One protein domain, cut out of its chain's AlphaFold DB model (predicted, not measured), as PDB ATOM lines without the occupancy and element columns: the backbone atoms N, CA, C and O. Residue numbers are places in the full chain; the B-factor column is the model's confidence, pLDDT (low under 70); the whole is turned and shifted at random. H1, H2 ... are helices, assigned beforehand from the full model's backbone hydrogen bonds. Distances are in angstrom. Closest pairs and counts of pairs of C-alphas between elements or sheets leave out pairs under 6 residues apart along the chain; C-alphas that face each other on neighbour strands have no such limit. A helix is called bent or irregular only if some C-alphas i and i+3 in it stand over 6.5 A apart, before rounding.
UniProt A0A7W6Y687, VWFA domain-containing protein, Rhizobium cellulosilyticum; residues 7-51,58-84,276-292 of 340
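This is residues 7 to 51, 58 to 84 and 276 to 292 of the 340 residues of the protein "VWFA domain-containing protein" of Rhizobium cellulosilyticum (UniProt A0A7W6Y687). Three long helices, H1, H4 and H5, lie side by side in a row, H4 in the middle, each running opposite to its neighbour. From the far end of H1 a thin arm with the short helices H2 and H3 runs on away from this slab and folds back; its residues 28 to 35, 38 to 44 and 46 to 51 stick out, and residues 77 to 84 after H4 reach out at the other end of the long axis. The printed part has 89 residues with five named helices, in the order H1, H2, H3, H4, H5, and no named strand; the class is all helix. The whole is extended, with a radius of gyration of the C-alphas of 19.4 A and spans of 70 by 24 by 14 A.

H1, residues 10 to 28, touches H4, residues 60 to 76; the closest C-alphas are those of Pro 19 and Ala 65, 4.5 A apart. They run opposite ways at a shallow tilt of 8 degrees. H4 also touches H5, residues 277 to 291, with the C-alphas of Gly 74 and Gly 277 closest at 4.1 A. These two run opposite ways at a shallow tilt of 14 degrees. H1 and H5 are apart. H2, residues 32 to 37, and H3, residues 42 to 45, meet only through their link, and neither touches a helix. Every O i to N i+4 pair is within hydrogen-bond range in H2 and H4, but 8 of 15 in H1 and 7 of 11 in H5; H3 is too short for such a pair.

H1 begins at C-alpha 10, (344.495, 208.059, 263.368), and is 30.7 A long. It is neither bent nor irregular, but only just: C-alphas 14 and 17 are 6.2 A apart. H2 is 8.6 A long and H3 5.4 A. H4 begins at C-alpha 60, (341.860, 180.182, 264.896), and is 24.2 A long. H5 is 21.6 A long and ends at C-alpha 291, (345.535, 180.462, 258.738). It too is neither bent nor irregular, but only just: C-alphas 279 and 282 are 6.1 A apart.

The two C-alphas farthest apart are those of His 43 and Pro 84, at 70.4 A. Residues 52 to 57 are not printed, and C-alphas 51 and 58 are 16.3 A apart across this cut. Residues 85 to 275 are not printed either, with 14.2 A between C-alphas 84 and 276. The links from H1 to H2 and from H2 to H3 are tight. The mean pLDDT of the printed part is 75.4; residues 28 to 51, 58, 83 to 84 and 292 are under 70.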
ATOM      1  N   PHE A   7     350.532 208.550 264.160       87.81
ATOM      2  CA  PHE A   7     349.879 207.840 263.062       87.81
ATOM      3  C   PHE A   7     349.480 208.835 261.974       87.81
ATOM      4  O   PHE A   7     348.840 209.840 262.284       87.81
ATOM      5  N   LEU A   8     349.780 208.533 260.706       85.06
ATOM      6  CA  LEU A   8     349.336 209.356 259.568       85.06
ATOM      7  C   LEU A   8     347.805 209.377 259.460       85.06
ATOM      8  O   LEU A   8     347.211 210.333 258.964       85.06
ATOM      9  N   ARG A   9     347.152 208.285 259.875       88.19
ATOM     10  CA  ARG A   9     345.715 208.060 259.698       88.19
ATOM     11  C   ARG A   9     345.078 207.583 261.010       88.19
ATOM     12  O   ARG A   9     344.629 206.440 261.088       88.19
ATOM     13  N   PRO A  10     344.951 208.455 262.030       88.06
ATOM     14  CA  PRO A  10     344.495 208.059 263.368       88.06
ATOM     15  C   PRO A  10     343.066 207.494 263.390       88.06
ATOM     16  O   PRO A  10     342.762 206.608 264.180       88.06
ATOM     17  N   TRP A  11     342.198 207.937 262.479       88.31
ATOM     18  CA  TRP A  11     340.839 207.417 262.286       88.31
ATOM     19  C   TRP A  11     340.758 205.897 262.059       88.31
ATOM     20  O   TRP A  11     339.779 205.279 262.476       88.31
ATOM     21  N   TRP A  12     341.791 205.261 261.492       87.81
ATOM     22  CA  TRP A  12     341.827 203.802 261.329       87.81
ATOM     23  C   TRP A  12     341.967 203.043 262.650       87.81
ATOM     24  O   TRP A  12     341.585 201.877 262.715       87.81
ATOM     25  N   LEU A  13     342.411 203.691 263.731       86.12
ATOM     26  CA  LEU A  13     342.458 203.068 265.057       86.12
ATOM     27  C   LEU A  13     341.059 202.703 265.575       86.12
ATOM     28  O   LEU A  13     340.929 201.757 266.346       86.12
ATOM     29  N   LEU A  14     339.996 203.365 265.101       88.62
ATOM     30  CA  LEU A  14     338.617 202.966 265.413       88.62
ATOM     31  C   LEU A  14     338.272 201.580 264.848       88.62
ATOM     32  O   LEU A  14     337.459 200.860 265.424       88.62
ATOM     33  N   ALA A  15     338.916 201.148 263.760       87.62
ATOM     34  CA  ALA A  15     338.713 199.803 263.230       87.62
ATOM     35  C   ALA A  15     339.260 198.712 264.171       87.62
ATOM     36  O   ALA A  15     338.871 197.551 264.040       87.62
ATOM     37  N   LEU A  16     340.093 199.057 265.166       88.69
ATOM     38  CA  LEU A  16     340.640 198.113 266.149       88.69
ATOM     39  C   LEU A  16     339.561 197.472 267.045       88.69
ATOM     40  O   LEU A  16     339.816 196.448 267.676       88.69
ATOM     41  N   PHE A  17     338.332 198.003 267.057       87.38
ATOM     42  CA  PHE A  17     337.183 197.356 267.704       87.38
ATOM     43  C   PHE A  17     336.620 196.160 266.910       87.38
ATOM     44  O   PHE A  17     335.918 195.320 267.477       87.38
ATOM     45  N   VAL A  18     336.941 196.030 265.618       86.25
ATOM     46  CA  VAL A  18     336.454 194.938 264.758       86.25
ATOM     47  C   VAL A  18     337.069 193.574 265.123       86.25
ATOM     48  O   VAL A  18     336.304 192.620 265.276       86.25
ATOM     49  N   PRO A  19     338.395 193.425 265.329       85.62
ATOM     50  CA  PRO A  19     338.993 192.154 265.744       85.62
ATOM     51  C   PRO A  19     338.372 191.494 266.993       85.62
ATOM     52  O   PRO A  19     338.015 190.314 266.906       85.62
ATOM     53  N   PRO A  20     338.185 192.189 268.137       84.12
ATOM     54  CA  PRO A  20     337.549 191.580 269.305       84.12
ATOM     55  C   PRO A  20     336.069 191.253 269.059       84.12
ATOM     56  O   PRO A  20     335.595 190.227 269.545       84.12
ATOM     57  N   LEU A  21     335.354 192.054 268.258       85.00
ATOM     58  CA  LEU A  21     333.972 191.761 267.866       85.00
ATOM     59  C   LEU A  21     333.875 190.472 267.034       85.00
ATOM     60  O   LEU A  21     333.008 189.639 267.291       85.00
ATOM     61  N   VAL A  22     334.784 190.272 266.076       81.69
ATOM     62  CA  VAL A  22     334.852 189.047 265.260       81.69
ATOM     63  C   VAL A  22     335.201 187.834 266.125       81.69
ATOM     64  O   VAL A  22     334.559 186.792 265.997       81.69
ATOM     65  N   ALA A  23     336.163 187.963 267.044       81.88
ATOM     66  CA  ALA A  23     336.509 186.891 267.978       81.88
ATOM     67  C   ALA A  23     335.332 186.519 268.900       81.88
ATOM     68  O   ALA A  23     335.094 185.336 269.150       81.88
ATOM     69  N   TRP A  24     334.567 187.514 269.360       81.62
ATOM     70  CA  TRP A  24     333.376 187.329 270.192       81.62
ATOM     71  C   TRP A  24     332.189 186.715 269.432       81.62
ATOM     72  O   TRP A  24     331.499 185.843 269.954       81.62
ATOM     73  N   LEU A  25     331.953 187.115 268.180       78.50
ATOM     74  CA  LEU A  25     330.940 186.480 267.328       78.50
ATOM     75  C   LEU A  25     331.314 185.028 267.000       78.50
ATOM     76  O   LEU A  25     330.451 184.151 267.008       78.50
ATOM     77  N   ALA A  26     332.600 184.761 266.759       73.19
ATOM     78  CA  ALA A  26     333.096 183.418 266.491       73.19
ATOM     79  C   ALA A  26     332.958 182.496 267.713       73.19
ATOM     80  O   ALA A  26     332.562 181.344 267.543       73.19
ATOM     81  N   SER A  27     333.197 182.981 268.939       71.19
ATOM     82  CA  SER A  27     333.012 182.161 270.148       71.19
ATOM     83  C   SER A  27     331.548 181.798 270.415       71.19
ATOM     84  O   SER A  27     331.277 180.737 270.962       71.19
ATOM     85  N   ARG A  28     330.588 182.615 269.961       68.00
ATOM     86  CA  ARG A  28     329.151 182.283 270.023       68.00
ATOM     87  C   ARG A  28     328.699 181.256 268.981       68.00
ATOM     88  O   ARG A  28     327.606 180.709 269.096       68.00
ATOM     89  N   SER A  29     329.504 181.008 267.948       60.81
ATOM     90  CA  SER A  29     329.173 180.050 266.885       60.81
ATOM     91  C   SER A  29     329.472 178.593 267.261       60.81
ATOM     92  O   SER A  29     328.974 177.682 266.598       60.81
ATOM     93  N   GLU A  30     330.231 178.354 268.336       55.59
ATOM     94  CA  GLU A  30     330.530 177.000 268.823       55.59
ATOM     95  C   GLU A  30     329.259 176.273 269.314       55.59
ATOM     96  O   GLU A  30     329.136 175.058 269.135       55.59
ATOM     97  N   ASP A  31     328.236 177.021 269.745       53.97
ATOM     98  CA  ASP A  31     326.927 176.505 270.180       53.97
ATOM     99  C   ASP A  31     326.031 175.995 269.032       53.97
ATOM    100  O   ASP A  31     324.945 175.453 269.265       53.97
ATOM    101  N   LEU A  32     326.445 176.121 267.763       52.28
ATOM    102  CA  LEU A  32     325.727 175.466 266.663       52.28
ATOM    103  C   LEU A  32     325.786 173.936 266.800       52.28
ATOM    104  O   LEU A  32     324.785 173.284 266.515       52.28
ATOM    105  N   HIS A  33     326.884 173.357 267.302       52.16
ATOM    106  CA  HIS A  33     326.971 171.906 267.548       52.16
ATOM    107  C   HIS A  33     325.870 171.405 268.498       52.16
ATOM    108  O   HIS A  33     325.269 170.357 268.254       52.16
ATOM    109  N   GLU A  34     325.558 172.180 269.537       54.97
ATOM    110  CA  GLU A  34     324.459 171.915 270.475       54.97
ATOM    111  C   GLU A  34     323.084 172.038 269.792       54.97
ATOM    112  O   GLU A  34     322.185 171.230 270.026       54.97
ATOM    113  N   ARG A  35     322.915 172.999 268.874       53.47
ATOM    114  CA  ARG A  35     321.653 173.186 268.134       53.47
ATOM    115  C   ARG A  35     321.374 172.064 267.132       53.47
ATOM    116  O   ARG A  35     320.232 171.606 267.052       53.47
ATOM    117  N   TRP A  36     322.391 171.586 266.408       52.38
ATOM    118  CA  TRP A  36     322.256 170.493 265.431       52.38
ATOM    119  C   TRP A  36     322.029 169.124 266.094       52.38
ATOM    120  O   TRP A  36     321.319 168.296 265.521       52.38
ATOM    121  N   LYS A  37     322.500 168.915 267.339       53.97
ATOM    122  CA  LYS A  37     322.109 167.759 268.173       53.97
ATOM    123  C   LYS A  37     320.592 167.667 268.392       53.97
ATOM    124  O   LYS A  37     320.077 166.567 268.552       53.97
ATOM    125  N   SER A  38     319.868 168.792 268.386       56.84
ATOM    126  CA  SER A  38     318.410 168.794 268.604       56.84
ATOM    127  C   SER A  38     317.578 168.465 267.354       56.84
ATOM    128  O   SER A  38     316.382 168.205 267.474       56.84
ATOM    129  N   LEU A  39     318.188 168.466 266.160       59.03
ATOM    130  CA  LEU A  39     317.483 168.322 264.877       59.03
ATOM    131  C   LEU A  39     317.838 167.038 264.104       59.03
ATOM    132  O   LEU A  39     317.126 166.696 263.161       59.03
ATOM    133  N   ILE A  40     318.896 166.312 264.489       56.06
ATOM    134  CA  ILE A  40     319.372 165.103 263.793       56.06
ATOM    135  C   ILE A  40     319.448 163.922 264.770       56.06
ATOM    136  O   ILE A  40     319.900 164.063 265.903       56.06
ATOM    137  N   ALA A  41     319.002 162.738 264.333       57.12
ATOM    138  CA  ALA A  41     318.993 161.530 265.153       57.12
ATOM    139  C   ALA A  41     320.428 161.083 265.539       57.12
ATOM    140  O   ALA A  41     321.298 160.993 264.669       57.12
ATOM    141  N   PRO A  42     320.681 160.740 266.818       58.22
ATOM    142  CA  PRO A  42     322.029 160.608 267.388       58.22
ATOM    143  C   PRO A  42     322.912 159.511 266.766       58.22
ATOM    144  O   PRO A  42     324.133 159.588 266.852       58.22
ATOM    145  N   HIS A  43     322.328 158.515 266.097       58.25
ATOM    146  CA  HIS A  43     323.058 157.371 265.534       58.25
ATOM    147  C   HIS A  43     323.699 157.637 264.158       58.25
ATOM    148  O   HIS A  43     324.534 156.853 263.722       58.25
ATOM    149  N   LEU A  44     323.346 158.735 263.478       56.25
ATOM    150  CA  LEU A  44     323.989 159.163 262.220       56.25
ATOM    151  C   LEU A  44     325.133 160.164 262.452       56.25
ATOM    152  O   LEU A  44     325.936 160.409 261.558       56.25
ATOM    153  N   LEU A  45     325.208 160.731 263.656       56.75
ATOM    154  CA  LEU A  45     326.148 161.787 264.025       56.75
ATOM    155  C   LEU A  45     327.564 161.235 264.271       56.75
ATOM    156  O   LEU A  45     328.550 161.874 263.921       56.75
ATOM    157  N   HIS A  46     327.657 160.022 264.821       53.53
ATOM    158  CA  HIS A  46     328.919 159.445 265.295       53.53
ATOM    159  C   HIS A  46     329.888 159.038 264.170       53.53
ATOM    160  O   HIS A  46     331.092 159.023 264.382       53.53
ATOM    161  N   ASN A  47     329.388 158.781 262.953       52.28
ATOM    162  CA  ASN A  47     330.216 158.331 261.820       52.28
ATOM    163  C   ASN A  47     330.498 159.422 260.771       52.28
ATOM    164  O   ASN A  47     331.199 159.163 259.796       52.28
ATOM    165  N   LEU A  48     329.943 160.627 260.939       55.53
ATOM    166  CA  LEU A  48     330.097 161.748 259.999       55.53
ATOM    167  C   LEU A  48     330.864 162.935 260.592       55.53
ATOM    168  O   LEU A  48     331.193 163.870 259.863       55.53
ATOM    169  N   ILE A  49     331.153 162.916 261.894       50.97
ATOM    170  CA  ILE A  49     331.812 164.020 262.586       50.97
ATOM    171  C   ILE A  49     333.130 163.525 263.160       50.97
ATOM    172  O   ILE A  49     333.174 162.783 264.134       50.97
ATOM    173  N   VAL A  50     334.213 163.966 262.526       49.50
ATOM    174  CA  VAL A  50     335.550 163.924 263.110       49.50
ATOM    175  C   VAL A  50     335.540 164.904 264.283       49.50
ATOM    176  O   VAL A  50     335.448 166.116 264.079       49.50
ATOM    177  N   GLU A  51     335.561 164.376 265.504       51.25
ATOM    178  CA  GLU A  51     335.719 165.167 266.724       51.25
ATOM    179  C   GLU A  51     337.040 165.953 266.638       51.25
ATOM    180  O   GLU A  51     338.092 165.359 266.387       51.25
ATOM    181  N   ALA A  58     345.646 176.580 269.092       57.12
ATOM    182  CA  ALA A  58     345.415 178.018 269.190       57.12
ATOM    183  C   ALA A  58     344.073 178.353 268.525       57.12
ATOM    184  O   ALA A  58     343.819 177.904 267.406       57.12
ATOM    185  N   ARG A  59     343.201 179.096 269.221       70.88
ATOM    186  CA  ARG A  59     341.874 179.438 268.696       70.88
ATOM    187  C   ARG A  59     342.067 180.152 267.349       70.88
ATOM    188  O   ARG A  59     342.621 181.253 267.352       70.88
ATOM    189  N   PRO A  60     341.629 179.580 266.210       72.69
ATOM    190  CA  PRO A  60     341.860 180.182 264.896       72.69
ATOM    191  C   PRO A  60     341.213 181.572 264.792       72.69
ATOM    192  O   PRO A  60     341.721 182.445 264.094       72.69
ATOM    193  N   SER A  61     340.149 181.817 265.565       74.19
ATOM    194  CA  SER A  61     339.524 183.132 265.732       74.19
ATOM    195  C   SER A  61     340.440 184.170 266.395       74.19
ATOM    196  O   SER A  61     340.411 185.331 265.996       74.19
ATOM    197  N   LEU A  62     341.278 183.775 267.361       80.06
ATOM    198  CA  LEU A  62     342.234 184.671 268.017       80.06
ATOM    199  C   LEU A  62     343.383 185.040 267.073       80.06
ATOM    200  O   LEU A  62     343.797 186.194 267.039       80.06
ATOM    201  N   LEU A  63     343.863 184.081 266.274       81.38
ATOM    202  CA  LEU A  63     344.888 184.349 265.263       81.38
ATOM    203  C   LEU A  63     344.357 185.228 264.129       81.38
ATOM    204  O   LEU A  63     345.035 186.176 263.745       81.38
ATOM    205  N   LEU A  64     343.126 185.000 263.661       81.69
ATOM    206  CA  LEU A  64     342.479 185.897 262.700       81.69
ATOM    207  C   LEU A  64     342.314 187.315 263.270       81.69
ATOM    208  O   LEU A  64     342.599 188.292 262.580       81.69
ATOM    209  N   ALA A  65     341.897 187.441 264.533       83.75
ATOM    210  CA  ALA A  65     341.793 188.735 265.200       83.75
ATOM    211  C   ALA A  65     343.161 189.427 265.330       83.75
ATOM    212  O   ALA A  65     343.264 190.625 265.078       83.75
ATOM    213  N   ALA A  66     344.224 188.686 265.654       84.56
ATOM    214  CA  ALA A  66     345.581 189.226 265.715       84.56
ATOM    215  C   ALA A  66     346.075 189.714 264.341       84.56
ATOM    216  O   ALA A  66     346.610 190.817 264.245       84.56
ATOM    217  N   VAL A  67     345.837 188.947 263.269       86.44
ATOM    218  CA  VAL A  67     346.151 189.351 261.884       86.44
ATOM    219  C   VAL A  67     345.407 190.631 261.510       86.44
ATOM    220  O   VAL A  67     346.018 191.566 260.999       86.44
ATOM    221  N   LEU A  68     344.103 190.697 261.797       85.75
ATOM    222  CA  LEU A  68     343.285 191.881 261.531       85.75
ATOM    223  C   LEU A  68     343.781 193.099 262.316       85.75
ATOM    224  O   LEU A  68     343.893 194.178 261.745       85.75
ATOM    225  N   ALA A  69     344.118 192.936 263.598       86.88
ATOM    226  CA  ALA A  69     344.651 194.018 264.423       86.88
ATOM    227  C   ALA A  69     345.989 194.552 263.882       86.88
ATOM    228  O   ALA A  69     346.165 195.764 263.773       86.88
ATOM    229  N   LEU A  70     346.906 193.661 263.485       86.69
ATOM    230  CA  LEU A  70     348.183 194.040 262.872       86.69
ATOM    231  C   LEU A  70     347.993 194.731 261.515       86.69
ATOM    232  O   LEU A  70     348.681 195.709 261.229       86.69
ATOM    233  N   ALA A  71     347.038 194.274 260.703       86.69
ATOM    234  CA  ALA A  71     346.707 194.913 259.434       86.69
ATOM    235  C   ALA A  71     346.136 196.326 259.640       86.69
ATOM    236  O   ALA A  71     346.549 197.256 258.955       86.69
ATOM    237  N   ILE A  72     345.244 196.511 260.621       87.88
ATOM    238  CA  ILE A  72     344.686 197.826 260.977       87.88
ATOM    239  C   ILE A  72     345.787 198.775 261.458       87.88
ATOM    240  O   ILE A  72     345.822 199.927 261.033       87.88
ATOM    241  N   LEU A  73     346.712 198.291 262.292       87.75
ATOM    242  CA  LEU A  73     347.885 199.062 262.712       87.75
ATOM    243  C   LEU A  73     348.764 199.446 261.515       87.75
ATOM    244  O   LEU A  73     349.225 200.579 261.457       87.75
ATOM    245  N   GLY A  74     348.943 198.549 260.540       87.56
ATOM    246  CA  GLY A  74     349.652 198.842 259.292       87.56
ATOM    247  C   GLY A  74     348.987 199.956 258.490       87.56
ATOM    248  O   GLY A  74     349.656 200.894 258.073       87.56
ATOM    249  N   VAL A  75     347.663 199.899 258.335       88.75
ATOM    250  CA  VAL A  75     346.885 200.903 257.585       88.75
ATOM    251  C   VAL A  75     346.787 202.246 258.319       88.75
ATOM    252  O   VAL A  75     346.708 203.293 257.675       88.75
ATOM    253  N   ALA A  76     346.826 202.248 259.654       88.81
ATOM    254  CA  ALA A  76     346.906 203.477 260.443       88.81
ATOM    255  C   ALA A  76     348.202 204.269 260.168       88.81
ATOM    256  O   ALA A  76     348.240 205.476 260.426       88.81
ATOM    257  N   GLY A  77     349.223 203.607 259.610       88.62
ATOM    258  CA  GLY A  77     350.466 204.215 259.148       88.62
ATOM    259  C   GLY A  77     351.286 204.767 260.309       88.62
ATOM    260  O   GLY A  77     351.343 205.990 260.469       88.62
ATOM    261  N   PRO A  78     351.870 203.912 261.171       90.38
ATOM    262  CA  PRO A  78     352.785 204.373 262.202       90.38
ATOM    263  C   PRO A  78     353.970 205.065 261.530       90.38
ATOM    264  O   PRO A  78     354.517 204.561 260.547       90.38
ATOM    265  N   THR A  79     354.378 206.211 262.057       87.44
ATOM    266  CA  THR A  79     355.546 206.929 261.555       87.44
ATOM    267  C   THR A  79     356.416 207.433 262.690       87.44
ATOM    268  O   THR A  79     355.944 207.754 263.779       87.44
ATOM    269  N   TRP A  80     357.714 207.459 262.420       84.69
ATOM    270  CA  TRP A  80     358.759 208.005 263.283       84.69
ATOM    271  C   TRP A  80     359.933 208.562 262.458       84.69
ATOM    272  O   TRP A  80     360.999 208.843 263.000       84.69
ATOM    273  N   GLN A  81     359.770 208.680 261.132       79.12
ATOM    274  CA  GLN A  81     360.776 209.204 260.205       79.12
ATOM    275  C   GLN A  81     360.113 210.175 259.231       79.12
ATOM    276  O   GLN A  81     359.076 209.860 258.648       79.12
ATOM    277  N   ARG A  82     360.726 211.342 259.023       75.50
ATOM    278  CA  ARG A  82     360.292 212.299 257.996       75.50
ATOM    279  C   ARG A  82     360.777 211.847 256.622       75.50
ATOM    280  O   ARG A  82     361.870 211.292 256.505       75.50
ATOM    281  N   GLU A  83     359.963 212.064 255.597       69.31
ATOM    282  CA  GLU A  83     360.310 211.735 254.216       69.31
ATOM    283  C   GLU A  83     360.895 212.975 253.525       69.31
ATOM    284  O   GLU A  83     360.182 213.972 253.373       69.31
ATOM    285  N   PRO A  84     362.178 212.962 253.115       60.28
ATOM    286  CA  PRO A  84     362.722 214.053 252.321       60.28
ATOM    287  C   PRO A  84     362.013 214.101 250.953       60.28
ATOM    288  O   PRO A  84     361.660 213.050 250.409       60.28
ATOM    289  N   MET A 276     355.654 204.006 257.727       85.69
ATOM    290  CA  MET A 276     356.340 202.773 258.133       85.69
ATOM    291  C   MET A 276     355.380 201.583 258.260       85.69
ATOM    292  O   MET A 276     355.808 200.482 258.618       85.69
ATOM    293  N   GLY A 277     354.096 201.757 257.929       84.38
ATOM    294  CA  GLY A 277     353.076 200.707 257.960       84.38
ATOM    295  C   GLY A 277     353.415 199.501 257.085       84.38
ATOM    296  O   GLY A 277     353.027 198.377 257.401       84.38
ATOM    297  N   TRP A 278     354.235 199.693 256.048       85.00
ATOM    298  CA  TRP A 278     354.750 198.616 255.198       85.00
ATOM    299  C   TRP A 278     355.484 197.514 255.987       85.00
ATOM    300  O   TRP A 278     355.347 196.338 255.652       85.00
ATOM    301  N   TYR A 279     356.198 197.839 257.073       88.00
ATOM    302  CA  TYR A 279     356.893 196.821 257.874       88.00
ATOM    303  C   TYR A 279     355.931 195.825 258.529       88.00
ATOM    304  O   TYR A 279     356.307 194.677 258.765       88.00
ATOM    305  N   LEU A 280     354.683 196.234 258.780       86.00
ATOM    306  CA  LEU A 280     353.643 195.372 259.342       86.00
ATOM    307  C   LEU A 280     353.065 194.389 258.311       86.00
ATOM    308  O   LEU A 280     352.434 193.410 258.705       86.00
ATOM    309  N   VAL A 281     353.344 194.557 257.015       86.38
ATOM    310  CA  VAL A 281     352.917 193.612 255.968       86.38
ATOM    311  C   VAL A 281     353.593 192.248 256.137       86.38
ATOM    312  O   VAL A 281     352.934 191.224 255.974       86.38
ATOM    313  N   PHE A 282     354.872 192.202 256.529       88.44
ATOM    314  CA  PHE A 282     355.597 190.944 256.750       88.44
ATOM    315  C   PHE A 282     355.008 190.068 257.869       88.44
ATOM    316  O   PHE A 282     354.708 188.902 257.600       88.44
ATOM    317  N   PRO A 283     354.801 190.568 259.109       86.50
ATOM    318  CA  PRO A 283     354.174 189.768 260.152       86.50
ATOM    319  C   PRO A 283     352.723 189.428 259.800       86.50
ATOM    320  O   PRO A 283     352.309 188.295 260.029       86.50
ATOM    321  N   VAL A 284     351.967 190.346 259.182       87.19
ATOM    322  CA  VAL A 284     350.605 190.055 258.700       87.19
ATOM    323  C   VAL A 284     350.615 188.888 257.716       87.19
ATOM    324  O   VAL A 284     349.844 187.953 257.902       87.19
ATOM    325  N   ALA A 285     351.513 188.883 256.728       86.25
ATOM    326  CA  ALA A 285     351.637 187.795 255.760       86.25
ATOM    327  C   ALA A 285     352.028 186.463 256.424       86.25
ATOM    328  O   ALA A 285     351.450 185.427 256.097       86.25
ATOM    329  N   LEU A 286     352.949 186.485 257.394       87.00
ATOM    330  CA  LEU A 286     353.364 185.296 258.143       87.00
ATOM    331  C   LEU A 286     352.207 184.702 258.961       87.00
ATOM    332  O   LEU A 286     351.927 183.507 258.869       87.00
ATOM    333  N   PHE A 287     351.507 185.528 259.741       83.06
ATOM    334  CA  PHE A 287     350.368 185.073 260.539       83.06
ATOM    335  C   PHE A 287     349.174 184.681 259.662       83.06
ATOM    336  O   PHE A 287     348.474 183.721 259.980       83.06
ATOM    337  N   PHE A 288     348.970 185.361 258.532       81.44
ATOM    338  CA  PHE A 288     347.961 184.996 257.544       81.44
ATOM    339  C   PHE A 288     348.273 183.639 256.902       81.44
ATOM    340  O   PHE A 288     347.376 182.806 256.787       81.44
ATOM    341  N   ALA A 289     349.535 183.338 256.584       83.06
ATOM    342  CA  ALA A 289     349.937 182.027 256.068       83.06
ATOM    343  C   ALA A 289     349.608 180.883 257.047       83.06
ATOM    344  O   ALA A 289     349.175 179.810 256.623       83.06
ATOM    345  N   LEU A 290     349.718 181.119 258.361       79.00
ATOM    346  CA  LEU A 290     349.338 180.137 259.387       79.00
ATOM    347  C   LEU A 290     347.831 179.825 259.397       79.00
ATOM    348  O   LEU A 290     347.441 178.749 259.852       79.00
ATOM    349  N   THR A 291     346.984 180.710 258.854       71.31
ATOM    350  CA  THR A 291     345.535 180.462 258.738       71.31
ATOM    351  C   THR A 291     345.170 179.452 257.646       71.31
ATOM    352  O   THR A 291     344.110 178.843 257.725       71.31
ATOM    353  N   PHE A 292     346.062 179.176 256.683       67.38
ATOM    354  CA  PHE A 292     345.842 178.165 255.635       67.38
ATOM    355  C   PHE A 292     346.075 176.720 256.101       67.38
ATOM    356  O   PHE A 292     345.964 175.777 255.310       67.38
TER     357      PHE A 292